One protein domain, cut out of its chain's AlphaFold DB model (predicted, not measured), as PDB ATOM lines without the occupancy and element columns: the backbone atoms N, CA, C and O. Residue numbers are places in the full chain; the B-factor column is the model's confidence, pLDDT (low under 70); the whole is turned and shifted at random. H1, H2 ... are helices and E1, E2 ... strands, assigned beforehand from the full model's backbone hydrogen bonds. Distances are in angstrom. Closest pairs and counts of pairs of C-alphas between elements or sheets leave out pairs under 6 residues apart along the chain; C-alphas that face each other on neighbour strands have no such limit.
ATOM      1  N   VAL A  36      26.548   6.586  53.539       88.50
ATOM      2  CA  VAL A  36      28.008   6.664  53.687       88.50
ATOM      3  C   VAL A  36      28.704   5.812  52.627       88.50
ATOM      4  O   VAL A  36      29.602   6.300  51.946       88.50
ATOM      5  N   LEU A  37      28.260   4.565  52.432       86.88
ATOM      6  CA  LEU A  37      28.884   3.652  51.471       86.88
ATOM      7  C   LEU A  37      28.732   4.153  50.033       86.88
ATOM      8  O   LEU A  37      29.698   4.089  49.284       86.88
ATOM      9  N   ARG A  38      27.587   4.746  49.674       85.31
ATOM     10  CA  ARG A  38      27.363   5.331  48.338       85.31
ATOM     11  C   ARG A  38      28.276   6.517  48.006       85.31
ATOM     12  O   ARG A  38      28.484   6.811  46.835       85.31
ATOM     13  N   ARG A  39      28.817   7.217  49.013       87.12
ATOM     14  CA  ARG A  39      29.802   8.294  48.788       87.12
ATOM     15  C   ARG A  39      31.183   7.747  48.430       87.12
ATOM     16  O   ARG A  39      31.934   8.426  47.740       87.12
ATOM     17  N   LEU A  40      31.516   6.554  48.922       86.88
ATOM     18  CA  LEU A  40      32.818   5.912  48.728       86.88
ATOM     19  C   LEU A  40      32.815   4.940  47.542       86.88
ATOM     20  O   LEU A  40      33.807   4.835  46.823       86.88
ATOM     21  N   TYR A  41      31.693   4.260  47.324       87.38
ATOM     22  CA  TYR A  41      31.506   3.253  46.290       87.38
ATOM     23  C   TYR A  41      30.317   3.641  45.406       87.38
ATOM     24  O   TYR A  41      29.202   3.764  45.915       87.38
ATOM     25  N   PRO A  42      30.529   3.812  44.088       86.12
ATOM     26  CA  PRO A  42      29.461   4.090  43.127       86.12
ATOM     27  C   PRO A  42      28.309   3.081  43.173       86.12
ATOM     28  O   PRO A  42      27.151   3.446  42.984       86.12
ATOM     29  N   GLU A  43      28.630   1.817  43.442       87.44
ATOM     30  CA  GLU A  43      27.670   0.726  43.507       87.44
ATOM     31  C   GLU A  43      27.921  -0.114  44.764       87.44
ATOM     32  O   GLU A  43      29.060  -0.445  45.096       87.44
ATOM     33  N   VAL A  44      26.841  -0.452  45.472       88.81
ATOM     34  CA  VAL A  44      26.858  -1.315  46.657       88.81
ATOM     35  C   VAL A  44      25.850  -2.432  46.424       88.81
ATOM     36  O   VAL A  44      24.658  -2.169  46.260       88.81
ATOM     37  N   VAL A  45      26.329  -3.672  46.393       89.94
ATOM     38  CA  VAL A  45      25.530  -4.872  46.098       89.94
ATOM     39  C   VAL A  45      25.765  -5.948  47.152       89.94
ATOM     40  O   VAL A  45      26.756  -5.903  47.877       89.94
ATOM     41  N   SER A  46      24.875  -6.937  47.244       90.75
ATOM     42  CA  SER A  46      25.139  -8.112  48.078       90.75
ATOM     43  C   SER A  46      26.231  -8.984  47.464       90.75
ATOM     44  O   SER A  46      26.409  -9.030  46.238       90.75
ATOM     45  N   LEU A  47      26.940  -9.727  48.312       92.12
ATOM     46  CA  LEU A  47      27.976 -10.654  47.871       92.12
ATOM     47  C   LEU A  47      27.410 -11.709  46.910       92.12
ATOM     48  O   LEU A  47      28.044 -12.010  45.896       92.12
ATOM     49  N   ARG A  48      26.188 -12.210  47.152       92.00
ATOM     50  CA  ARG A  48      25.510 -13.115  46.207       92.00
ATOM     51  C   ARG A  48      25.400 -12.491  44.815       92.00
ATOM     52  O   ARG A  48      25.747 -13.139  43.825       92.00
ATOM     53  N   HIS A  49      24.928 -11.249  44.732       89.94
ATOM     54  CA  HIS A  49      24.750 -10.557  43.458       89.94
ATOM     55  C   HIS A  49      26.089 -10.319  42.749       89.94
ATOM     56  O   HIS A  49      26.218 -10.607  41.558       89.94
ATOM     57  N   TYR A  50      27.102  -9.880  43.497       90.62
ATOM     58  CA  TYR A  50      28.450  -9.667  42.978       90.62
ATOM     59  C   TYR A  50      29.063 -10.953  42.401       90.62
ATOM     60  O   TYR A  50      29.584 -10.962  41.287       90.62
ATOM     61  N   LEU A  51      28.946 -12.081  43.103       90.69
ATOM     62  CA  LEU A  51      29.446 -13.360  42.594       90.69
ATOM     63  C   LEU A  51      28.724 -13.780  41.306       90.69
ATOM     64  O   LEU A  51      29.359 -14.256  40.364       90.69
ATOM     65  N   LEU A  52      27.407 -13.581  41.229       90.25
ATOM     66  CA  LEU A  52      26.634 -13.920  40.034       90.25
ATOM     67  C   LEU A  52      26.975 -13.043  38.822       90.25
ATOM     68  O   LEU A  52      26.899 -13.552  37.703       90.25
ATOM     69  N   SER A  53      27.355 -11.777  39.022       88.00
ATOM     70  CA  SER A  53      27.767 -10.875  37.936       88.00
ATOM     71  C   SER A  53      29.189 -11.161  37.437       88.00
ATOM     72  O   SER A  53      29.465 -11.012  36.246       88.00
ATOM     73  N   ARG A  54      30.082 -11.628  38.319       87.06
ATOM     74  CA  ARG A  54      31.472 -11.992  37.980       87.06
ATOM     75  C   ARG A  54      31.596 -13.354  37.303       87.06
ATOM     76  O   ARG A  54      32.537 -13.580  36.542       87.06
ATOM     77  N   LEU A  55      30.673 -14.277  37.567       84.44
ATOM     78  CA  LEU A  55      30.677 -15.585  36.921       84.44
ATOM     79  C   LEU A  55      30.240 -15.472  35.458       84.44
ATOM     80  O   LEU A  55      29.123 -15.059  35.151       84.44
ATOM     81  N   SER A  56      31.103 -15.926  34.548       77.06
ATOM     82  CA  SER A  56      30.775 -15.982  33.125       77.06
ATOM     83  C   SER A  56      29.529 -16.842  32.869       77.06
ATOM     84  O   SER A  56      29.238 -17.814  33.576       77.06
ATOM     85  N   SER A  57      28.785 -16.511  31.811       71.50
ATOM     86  CA  SER A  57      27.554 -17.213  31.416       71.50
ATOM     87  C   SER A  57      27.754 -18.713  31.139       71.50
ATOM     88  O   SER A  57      26.786 -19.480  31.192       71.50
ATOM     89  N   CYS A  58      29.001 -19.136  30.909       67.12
ATOM     90  CA  CYS A  58      29.416 -20.528  30.753       67.12
ATOM     91  C   CYS A  58      29.242 -21.341  32.052       67.12
ATOM     92  O   CYS A  58      28.850 -22.508  32.015       67.12
ATOM     93  N   SER A  59      29.403 -20.721  33.227       82.94
ATOM     94  CA  SER A  59      29.327 -21.412  34.521       82.94
ATOM     95  C   SER A  59      27.898 -21.530  35.076       82.94
ATOM     96  O   SER A  59      27.586 -21.128  36.201       82.94
ATOM     97  N   LYS A  60      26.987 -22.098  34.275       83.50
ATOM     98  CA  LYS A  60      25.560 -22.229  34.631       83.50
ATOM     99  C   LYS A  60      25.338 -23.015  35.925       83.50
ATOM    100  O   LYS A  60      24.465 -22.648  36.706       83.50
ATOM    101  N   ASN A  61      26.127 -24.066  36.164       84.69
ATOM    102  CA  ASN A  61      26.001 -24.894  37.366       84.69
ATOM    103  C   ASN A  61      26.354 -24.094  38.633       84.69
ATOM    104  O   ASN A  61      25.541 -24.032  39.551       84.69
ATOM    105  N   ARG A  62      27.493 -23.384  38.644       86.56
ATOM    106  CA  ARG A  62      27.908 -22.545  39.786       86.56
ATOM    107  C   ARG A  62      26.915 -21.422  40.054       86.56
ATOM    108  O   ARG A  62      26.515 -21.229  41.197       86.56
ATOM    109  N   ARG A  63      26.450 -20.740  39.003       88.56
ATOM    110  CA  ARG A  63      25.408 -19.712  39.130       88.56
ATOM    111  C   ARG A  63      24.128 -20.271  39.747       88.56
ATOM    112  O   ARG A  63      23.561 -19.639  40.633       88.56
ATOM    113  N   ARG A  64      23.689 -21.457  39.309       88.00
ATOM    114  CA  ARG A  64      22.509 -22.124  39.869       88.00
ATOM    115  C   ARG A  64      22.717 -22.481  41.340       88.00
ATOM    116  O   ARG A  64      21.843 -22.157  42.129       88.00
ATOM    117  N   LYS A  65      23.865 -23.064  41.703       88.44
ATOM    118  CA  LYS A  65      24.208 -23.380  43.099       88.44
ATOM    119  C   LYS A  65      24.133 -22.133  43.979       88.44
ATOM    120  O   LYS A  65      23.351 -22.111  44.914       88.44
ATOM    121  N   ILE A  66      24.845 -21.065  43.612       88.75
ATOM    122  CA  ILE A  66      24.879 -19.808  44.382       88.75
ATOM    123  C   ILE A  66      23.489 -19.173  44.511       88.75
ATOM    124  O   ILE A  66      23.156 -18.640  45.565       88.75
ATOM    125  N   SER A  67      22.668 -19.250  43.459       86.94
ATOM    126  CA  SER A  67      21.302 -18.706  43.483       86.94
ATOM    127  C   SER A  67      20.338 -19.536  44.335       86.94
ATOM    128  O   SER A  67      19.316 -19.013  44.754       86.94
ATOM    129  N   GLN A  68      20.618 -20.827  44.541       86.62
ATOM    130  CA  GLN A  68      19.759 -21.752  45.291       86.62
ATOM    131  C   GLN A  68      20.184 -21.919  46.759       86.62
ATOM    132  O   GLN A  68      19.426 -22.498  47.537       86.62
ATOM    133  N   LEU A  69      21.363 -21.414  47.145       86.94
ATOM    134  CA  LEU A  69      21.843 -21.440  48.529       86.94
ATOM    135  C   LEU A  69      20.837 -20.754  49.463       86.94
ATOM    136  O   LEU A  69      20.455 -19.607  49.240       86.94
ATOM    137  N   GLY A  70      20.411 -21.475  50.500       80.12
ATOM    138  CA  GLY A  70      19.449 -21.006  51.499       80.12
ATOM    139  C   GLY A  70      17.985 -20.922  51.051       80.12
ATOM    140  O   GLY A  70      17.151 -20.519  51.856       80.12
ATOM    141  N   LEU A  71      17.656 -21.319  49.813       76.81
ATOM    142  CA  LEU A  71      16.279 -21.365  49.291       76.81
ATOM    143  C   LEU A  71      15.711 -22.788  49.177       76.81
ATOM    144  O   LEU A  71      14.564 -22.957  48.768       76.81
ATOM    145  N   SER A  72      16.506 -23.820  49.471       67.94
ATOM    146  CA  SER A  72      15.998 -25.191  49.473       67.94
ATOM    147  C   SER A  72      15.047 -25.366  50.650       67.94
ATOM    148  O   SER A  72      15.462 -25.236  51.799       67.94
ATOM    149  N   GLU A  73      13.783 -25.673  50.353       61.81
ATOM    150  CA  GLU A  73      12.798 -26.083  51.355       61.81
ATOM    151  C   GLU A  73      13.390 -27.208  52.215       61.81
ATOM    152  O   GLU A  73      13.959 -28.154  51.647       61.81
ATOM    153  N   PRO A  74      13.294 -27.121  53.555       57.56
ATOM    154  CA  PRO A  74      13.781 -28.172  54.427       57.56
ATOM    155  C   PRO A  74      12.970 -29.432  54.127       57.56
ATOM    156  O   PRO A  74      11.795 -29.552  54.485       57.56
ATOM    157  N   CYS A  75      13.590 -30.383  53.432       55.34
ATOM    158  CA  CYS A  75      13.038 -31.724  53.371       55.34
ATOM    159  C   CYS A  75      13.001 -32.245  54.812       55.34
ATOM    160  O   CYS A  75      13.902 -31.954  55.596       55.34
ATOM    161  N   ARG A  76      11.958 -33.000  55.171       59.06
ATOM    162  CA  ARG A  76      11.727 -33.498  56.541       59.06
ATOM    163  C   ARG A  76      12.922 -34.255  57.141       59.06
ATOM    164  O   ARG A  76      13.025 -34.325  58.359       59.06
ATOM    165  N   ASP A  77      13.843 -34.711  56.298       57.91
ATOM    166  CA  ASP A  77      15.157 -35.226  56.668       57.91
ATOM    167  C   ASP A  77      16.217 -34.121  56.516       57.91
ATOM    168  O   ASP A  77      17.059 -34.141  55.612       57.91
ATOM    169  N   ALA A  78      16.130 -33.093  57.364       58.84
ATOM    170  CA  ALA A  78      17.083 -31.992  57.372       58.84
ATOM    171  C   ALA A  78      18.446 -32.510  57.851       58.84
ATOM    172  O   ALA A  78      18.696 -32.685  59.042       58.84
ATOM    173  N   THR A  79      19.331 -32.798  56.902       66.81
ATOM    174  CA  THR A  79      20.727 -33.136  57.173       66.81
ATOM    175  C   THR A  79      21.468 -31.900  57.681       66.81
ATOM    176  O   THR A  79      21.150 -30.778  57.289       66.81
ATOM    177  N   THR A  80      22.517 -32.082  58.489       68.75
ATOM    178  CA  THR A  80      23.388 -30.997  59.002       68.75
ATOM    179  C   THR A  80      23.930 -30.079  57.895       68.75
ATOM    180  O   THR A  80      24.271 -28.927  58.133       68.75
ATOM    181  N   THR A  81      23.991 -30.561  56.654       71.06
ATOM    182  CA  THR A  81      24.384 -29.769  55.484       71.06
ATOM    183  C   THR A  81      23.347 -28.712  55.089       71.06
ATOM    184  O   THR A  81      23.732 -27.618  54.690       71.06
ATOM    185  N   GLN A  82      22.046 -28.976  55.260       76.56
ATOM    186  CA  GLN A  82      20.988 -28.016  54.915       76.56
ATOM    187  C   GLN A  82      21.008 -26.792  55.838       76.56
ATOM    188  O   GLN A  82      20.776 -25.676  55.378       76.56
ATOM    189  N   SER A  83      21.333 -26.965  57.125       79.25
ATOM    190  CA  SER A  83      21.478 -25.827  58.042       79.25
ATOM    191  C   SER A  83      22.659 -24.934  57.662       79.25
ATOM    192  O   SER A  83      22.527 -23.711  57.696       79.25
ATOM    193  N   VAL A  84      23.777 -25.533  57.232       86.06
ATOM    194  CA  VAL A  84      24.956 -24.790  56.757       86.06
ATOM    195  C   VAL A  84      24.635 -24.026  55.472       86.06
ATOM    196  O   VAL A  84      25.006 -22.863  55.350       86.06
ATOM    197  N   ASP A  85      23.891 -24.624  54.539       86.62
ATOM    198  CA  ASP A  85      23.499 -23.953  53.293       86.62
ATOM    199  C   ASP A  85      22.587 -22.741  53.535       86.62
ATOM    200  O   ASP A  85      22.678 -21.738  52.820       86.62
ATOM    201  N   VAL A  86      21.715 -22.804  54.547       87.38
ATOM    202  CA  VAL A  86      20.866 -21.676  54.960       87.38
ATOM    203  C   VAL A  86      21.692 -20.568  55.602       87.38
ATOM    204  O   VAL A  86      21.506 -19.398  55.261       87.38
ATOM    205  N   GLU A  87      22.613 -20.913  56.499       88.81
ATOM    206  CA  GLU A  87      23.510 -19.943  57.129       88.81
ATOM    207  C   GLU A  87      24.420 -19.269  56.097       88.81
ATOM    208  O   GLU A  87      24.530 -18.042  56.067       88.81
ATOM    209  N   LEU A  88      24.978 -20.050  55.172       90.25
ATOM    210  CA  LEU A  88      25.765 -19.543  54.055       90.25
ATOM    211  C   LEU A  88      24.922 -18.650  53.142       90.25
ATOM    212  O   LEU A  88      25.374 -17.583  52.728       90.25
ATOM    213  N   GLY A  89      23.683 -19.046  52.850       89.81
ATOM    214  CA  GLY A  89      22.741 -18.218  52.105       89.81
ATOM    215  C   GLY A  89      22.545 -16.852  52.767       89.81
ATOM    216  O   GLY A  89      22.692 -15.827  52.100       89.81
ATOM    217  N   ARG A  90      22.305 -16.834  54.082       90.00
ATOM    218  CA  ARG A  90      22.169 -15.597  54.866       90.00
ATOM    219  C   ARG A  90      23.437 -14.758  54.840       90.00
ATOM    220  O   ARG A  90      23.336 -13.560  54.605       90.00
ATOM    221  N   LEU A  91      24.606 -15.374  55.012       92.00
ATOM    222  CA  LEU A  91      25.895 -14.686  54.950       92.00
ATOM    223  C   LEU A  91      26.091 -13.978  53.601       92.00
ATOM    224  O   LEU A  91      26.521 -12.825  53.558       92.00
ATOM    225  N   LEU A  92      25.748 -14.642  52.495       91.88
ATOM    226  CA  LEU A  92      25.878 -14.076  51.150       91.88
ATOM    227  C   LEU A  92      24.923 -12.897  50.894       91.88
ATOM    228  O   LEU A  92      25.255 -12.024  50.089       91.88
ATOM    229  N   ASP A  93      23.764 -12.875  51.555       89.94
ATOM    230  CA  ASP A  93      22.777 -11.793  51.446       89.94
ATOM    231  C   ASP A  93      23.047 -10.640  52.421       89.94
ATOM    232  O   ASP A  93      22.761  -9.488  52.098       89.94
ATOM    233  N   SER A  94      23.612 -10.925  53.599       89.31
ATOM    234  CA  SER A  94      23.947  -9.917  54.610       89.31
ATOM    235  C   SER A  94      25.265  -9.197  54.330       89.31
ATOM    236  O   SER A  94      25.495  -8.108  54.850       89.31
ATOM    237  N   THR A  95      26.150  -9.807  53.541       91.12
ATOM    238  CA  THR A  95      27.452  -9.222  53.210       91.12
ATOM    239  C   THR A  95      27.314  -8.238  52.055       91.12
ATOM    240  O   THR A  95      26.867  -8.603  50.966       91.12
ATOM    241  N   LEU A  96      27.743  -6.997  52.284       91.31
ATOM    242  CA  LEU A  96      27.757  -5.931  51.286       91.31
ATOM    243  C   LEU A  96      29.126  -5.820  50.618       91.31
ATOM    244  O   LEU A  96      30.163  -5.909  51.273       91.31
ATOM    245  N   VAL A  97      29.113  -5.572  49.314       90.25
ATOM    246  CA  VAL A  97      30.293  -5.373  48.476       90.25
ATOM    247  C   VAL A  97      30.181  -4.013  47.799       90.25
ATOM    248  O   VAL A  97      29.223  -3.751  47.071       90.25
ATOM    249  N   GLY A  98      31.169  -3.151  48.042       90.50
ATOM    250  CA  GLY A  98      31.326  -1.878  47.345       90.50
ATOM    251  C   GLY A  98      32.149  -2.054  46.072       90.50
ATOM    252  O   GLY A  98      33.296  -2.500  46.128       90.50
ATOM    253  N   VAL A  99      31.586  -1.699  44.920       86.19
ATOM    254  CA  VAL A  99      32.260  -1.785  43.619       86.19
ATOM    255  C   VAL A  99      32.825  -0.413  43.263       86.19
ATOM    256  O   VAL A  99      32.100   0.577  43.230       86.19
ATOM    257  N   SER A 100      34.131  -0.347  42.991       84.19
ATOM    258  CA  SER A 100      34.824   0.872  42.559       84.19
ATOM    259  C   SER A 100      35.186   0.796  41.076       84.19
ATOM    260  O   SER A 100      35.709  -0.210  40.603       84.19
ATOM    261  N   HIS A 101      34.955   1.879  40.332       71.88
ATOM    262  CA  HIS A 101      35.262   1.965  38.897       71.88
ATOM    263  C   HIS A 101      36.705   2.404  38.596       71.88
ATOM    264  O   HIS A 101      37.008   2.793  37.470       71.88
ATOM    265  N   LYS A 102      37.616   2.382  39.576       63.25
ATOM    266  CA  LYS A 102      38.992   2.889  39.423       63.25
ATOM    267  C   LYS A 102      39.879   1.890  38.656       63.25
ATOM    268  O   LYS A 102      40.847   1.365  39.186       63.25
ATOM    269  N   THR A 103      39.537   1.591  37.405       58.56
ATOM    270  CA  THR A 103      40.051   0.423  36.666       58.56
ATOM    271  C   THR A 103      41.250   0.680  35.752       58.56
ATOM    272  O   THR A 103      41.770  -0.275  35.187       58.56
ATOM    273  N   ILE A 104      41.752   1.912  35.614       53.22
ATOM    274  CA  ILE A 104      42.822   2.180  34.627       53.22
ATOM    275  C   ILE A 104      44.198   2.406  35.271       53.22
ATOM    276  O   ILE A 104      45.186   1.879  34.778       53.22
ATOM    277  N   ALA A 105      44.285   3.120  36.398       51.94
ATOM    278  CA  ALA A 105      45.567   3.344  37.081       51.94
ATOM    279  C   ALA A 105      45.920   2.236  38.091       51.94
ATOM    280  O   ALA A 105      47.090   1.926  38.278       51.94
ATOM    281  N   ALA A 106      44.914   1.605  38.709       54.88
ATOM    282  CA  ALA A 106      45.124   0.567  39.717       54.88
ATOM    283  C   ALA A 106      45.517  -0.794  39.118       54.88
ATOM    284  O   ALA A 106      46.124  -1.597  39.806       54.88
ATOM    285  N   SER A 107      45.221  -1.062  37.840       55.47
ATOM    286  CA  SER A 107      45.505  -2.361  37.206       55.47
ATOM    287  C   SER A 107      47.001  -2.641  37.035       55.47
ATOM    288  O   SER A 107      47.431  -3.792  37.126       55.47
ATOM    289  N   ARG A 108      47.812  -1.595  36.822       56.34
ATOM    290  CA  ARG A 108      49.272  -1.721  36.733       56.34
ATOM    291  C   ARG A 108      49.874  -2.088  38.088       56.34
ATOM    292  O   ARG A 108      50.674  -3.020  38.141       56.34
ATOM    293  N   ASP A 109      49.440  -1.414  39.151       63.53
ATOM    294  CA  ASP A 109      49.861  -1.714  40.523       63.53
ATOM    295  C   ASP A 109      49.324  -3.064  40.998       63.53
ATOM    296  O   ASP A 109      50.055  -3.810  41.639       63.53
ATOM    297  N   GLU A 110      48.105  -3.441  40.611       67.75
ATOM    298  CA  GLU A 110      47.536  -4.748  40.948       67.75
ATOM    299  C   GLU A 110      48.337  -5.881  40.300       67.75
ATOM    300  O   GLU A 110      48.702  -6.853  40.950       67.75
ATOM    301  N   SER A 111      48.738  -5.728  39.034       69.31
ATOM    302  CA  SER A 111      49.613  -6.704  38.364       69.31
ATOM    303  C   SER A 111      51.015  -6.821  38.987       69.31
ATOM    304  O   SER A 111      51.699  -7.830  38.811       69.31
ATOM    305  N   ALA A 112      51.494  -5.768  39.653       73.56
ATOM    306  CA  ALA A 112      52.775  -5.776  40.352       73.56
ATOM    307  C   ALA A 112      52.631  -6.427  41.735       73.56
ATOM    308  O   ALA A 112      53.414  -7.310  42.075       73.56
ATOM    309  N   ARG A 113      51.576  -6.067  42.473       74.06
ATOM    310  CA  ARG A 113      51.235  -6.636  43.784       74.06
ATOM    311  C   ARG A 113      50.897  -8.116  43.711       74.06
ATOM    312  O   ARG A 113      51.387  -8.891  44.520       74.06
ATOM    313  N   THR A 114      50.118  -8.532  42.718       78.19
ATOM    314  CA  THR A 114      49.813  -9.953  42.486       78.19
ATOM    315  C   THR A 114      51.075 -10.775  42.250       78.19
ATOM    316  O   THR A 114      51.220 -11.841  42.841       78.19
ATOM    317  N   ARG A 115      52.032 -10.261  41.466       81.06
ATOM    318  CA  ARG A 115      53.336 -10.917  41.270       81.06
ATOM    319  C   ARG A 115      54.169 -10.968  42.549       81.06
ATOM    320  O   ARG A 115      54.835 -11.967  42.804       81.06
ATOM    321  N   GLU A 116      54.128  -9.920  43.363       80.94
ATOM    322  CA  GLU A 116      54.803  -9.895  44.661       80.94
ATOM    323  C   GLU A 116      54.201 -10.939  45.620       80.94
ATOM    324  O   GLU A 116      54.933 -11.758  46.174       80.94
ATOM    325  N   LEU A 117      52.871 -11.008  45.729       80.75
ATOM    326  CA  LEU A 117      52.159 -12.023  46.518       80.75
ATOM    327  C   LEU A 117      52.445 -13.455  46.042       80.75
ATOM    328  O   LEU A 117      52.618 -14.365  46.861       80.75
ATOM    329  N   GLU A 118      52.531 -13.654  44.728       80.25
ATOM    330  CA  GLU A 118      52.924 -14.934  44.141       80.25
ATOM    331  C   GLU A 118      54.357 -15.309  44.551       80.25
ATOM    332  O   GLU A 118      54.607 -16.441  44.975       80.25
ATOM    333  N   SER A 119      55.283 -14.345  44.526       80.81
ATOM    334  CA  SER A 119      56.667 -14.564  44.954       80.81
ATOM    335  C   SER A 119      56.781 -14.911  46.446       80.81
ATOM    336  O   SER A 119      57.523 -15.828  46.803       80.81
ATOM    337  N   PHE A 120      55.986 -14.273  47.312       73.88
ATOM    338  CA  PHE A 120      55.940 -14.581  48.745       73.88
ATOM    339  C   PHE A 120      55.390 -15.986  49.022       73.88
ATOM    340  O   PHE A 120      55.926 -16.715  49.860       73.88
ATOM    341  N   SER A 121      54.356 -16.401  48.289       75.00
ATOM    342  CA  SER A 121      53.760 -17.737  48.443       75.00
ATOM    343  C   SER A 121      54.731 -18.849  48.027       75.00
ATOM    344  O   SER A 121      54.808 -19.899  48.672       75.00
ATOM    345  N   GLN A 122      55.534 -18.610  46.985       70.12
ATOM    346  CA  GLN A 122      56.567 -19.552  46.544       70.12
ATOM    347  C   GLN A 122      57.739 -19.634  47.531       70.12
ATOM    348  O   GLN A 122      58.249 -20.727  47.780       70.12
ATOM    349  N   GLN A 123      58.131 -18.519  48.151       63.00
ATOM    350  CA  GLN A 123      59.206 -18.498  49.151       63.00
ATOM    351  C   GLN A 123      58.841 -19.260  50.434       63.00
ATOM    352  O   GLN A 123      59.694 -19.938  51.005       63.00
ATOM    353  N   LEU A 124      57.570 -19.238  50.846       57.50
ATOM    354  CA  LEU A 124      57.068 -20.057  51.960       57.50
ATOM    355  C   LEU A 124      57.017 -21.560  51.625       57.50
ATOM    356  O   LEU A 124      57.040 -22.398  52.524       57.50
ATOM    357  N   SER A 125      57.006 -21.906  50.335       56.03
ATOM    358  CA  SER A 125      56.985 -23.285  49.827       56.03
ATOM    359  C   SER A 125      58.389 -23.868  49.584       56.03
ATOM    360  O   SER A 125      58.514 -24.991  49.105       56.03
TER     361      SER A 125
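What this domain is: This is residues 36 to 125 of the 193 residues of an uncharacterized protein of Zopfia rhizophila CBS 207.26 (UniProt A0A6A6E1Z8). What shape do these atoms make? A small loose body, in which a ribbon of two short strands, E1 and E2, joins the short helix H1 to a hairpin of two helices, H2 and H3, and to H4, which meets H2 crosswise with its last residues; from this body H5 sticks out as a long free arm, and so do residues 75 to 81. What is it built of? The printed part has 90 residues with five named helices and two named strands, in the order H1 E1 H2 H3 H4 E2 H5; the sheet, order E1 - E2, is antiparallel and the class is mostly helix. How spread out is it? It is only just loose, close to extended, with a radius of gyration of the C-alphas of 18.0 A and spans of 53 by 41 by 28 A.

Where its parts are: Where are the strands? E1 is residues 43 to 46, 10.3 A from first to last C-alpha, and E2 is residues 96 to 99, 9.8 A. Where are the helices? H1 is residues 36 to 40, with C-alpha 36 at (28.008, 6.664, 53.687). H2 is residues 47 to 54, 10.6 A long, and H3 is residues 60 to 68, 12.1 A. H4 is residues 80 to 94, 21.5 A, and H5 is residues 106 to 124, 26.8 A, with C-alpha 124 at (57.068, -20.057, 51.960).

How they stand to each other: How do the strands pair? E1 and E2 are antiparallel at 147 degrees between directions, with N 45 and O 97 at 3.0 A and N 97 and O 45 at 2.8 A, within hydrogen-bond range. What touches H2? H3 touches it in a helical hairpin, opposite ways at a shallow tilt of 16 degrees, the closest C-alphas being those of Leu 52 and Arg 63, 6.0 A apart. H4 touches H2 with residues 92 to 94 alone, about perpendicular at 80 degrees, the closest C-alphas being those of Arg 48 and Leu 92, 5.0 A apart. What of the other helices? H3 and H4 are near each other, with 8 pairs of C-alphas within 10 A, while H1 and H5 touch no helix. How do the helix backbones run? In H2 and H3 every O i to N i+4 pair is within hydrogen-bond range, against 10 of 11 in H4, 14 of 15 in H5 and 0 of 1 in H1, where 2 of 2 O i to N i+3 pairs are.

The domain as a whole: How large is it? The two C-alphas farthest apart, those of Arg 76 and Ala 105, are 53.7 A from each other. Is it continuous? The printed part has no cut; the link from H3 to H4, 11 residues, is long. Where is confidence low? The pLDDT is under 70 at residue 58 and at residues 72 to 80, 102 to 111 and 123 to 125.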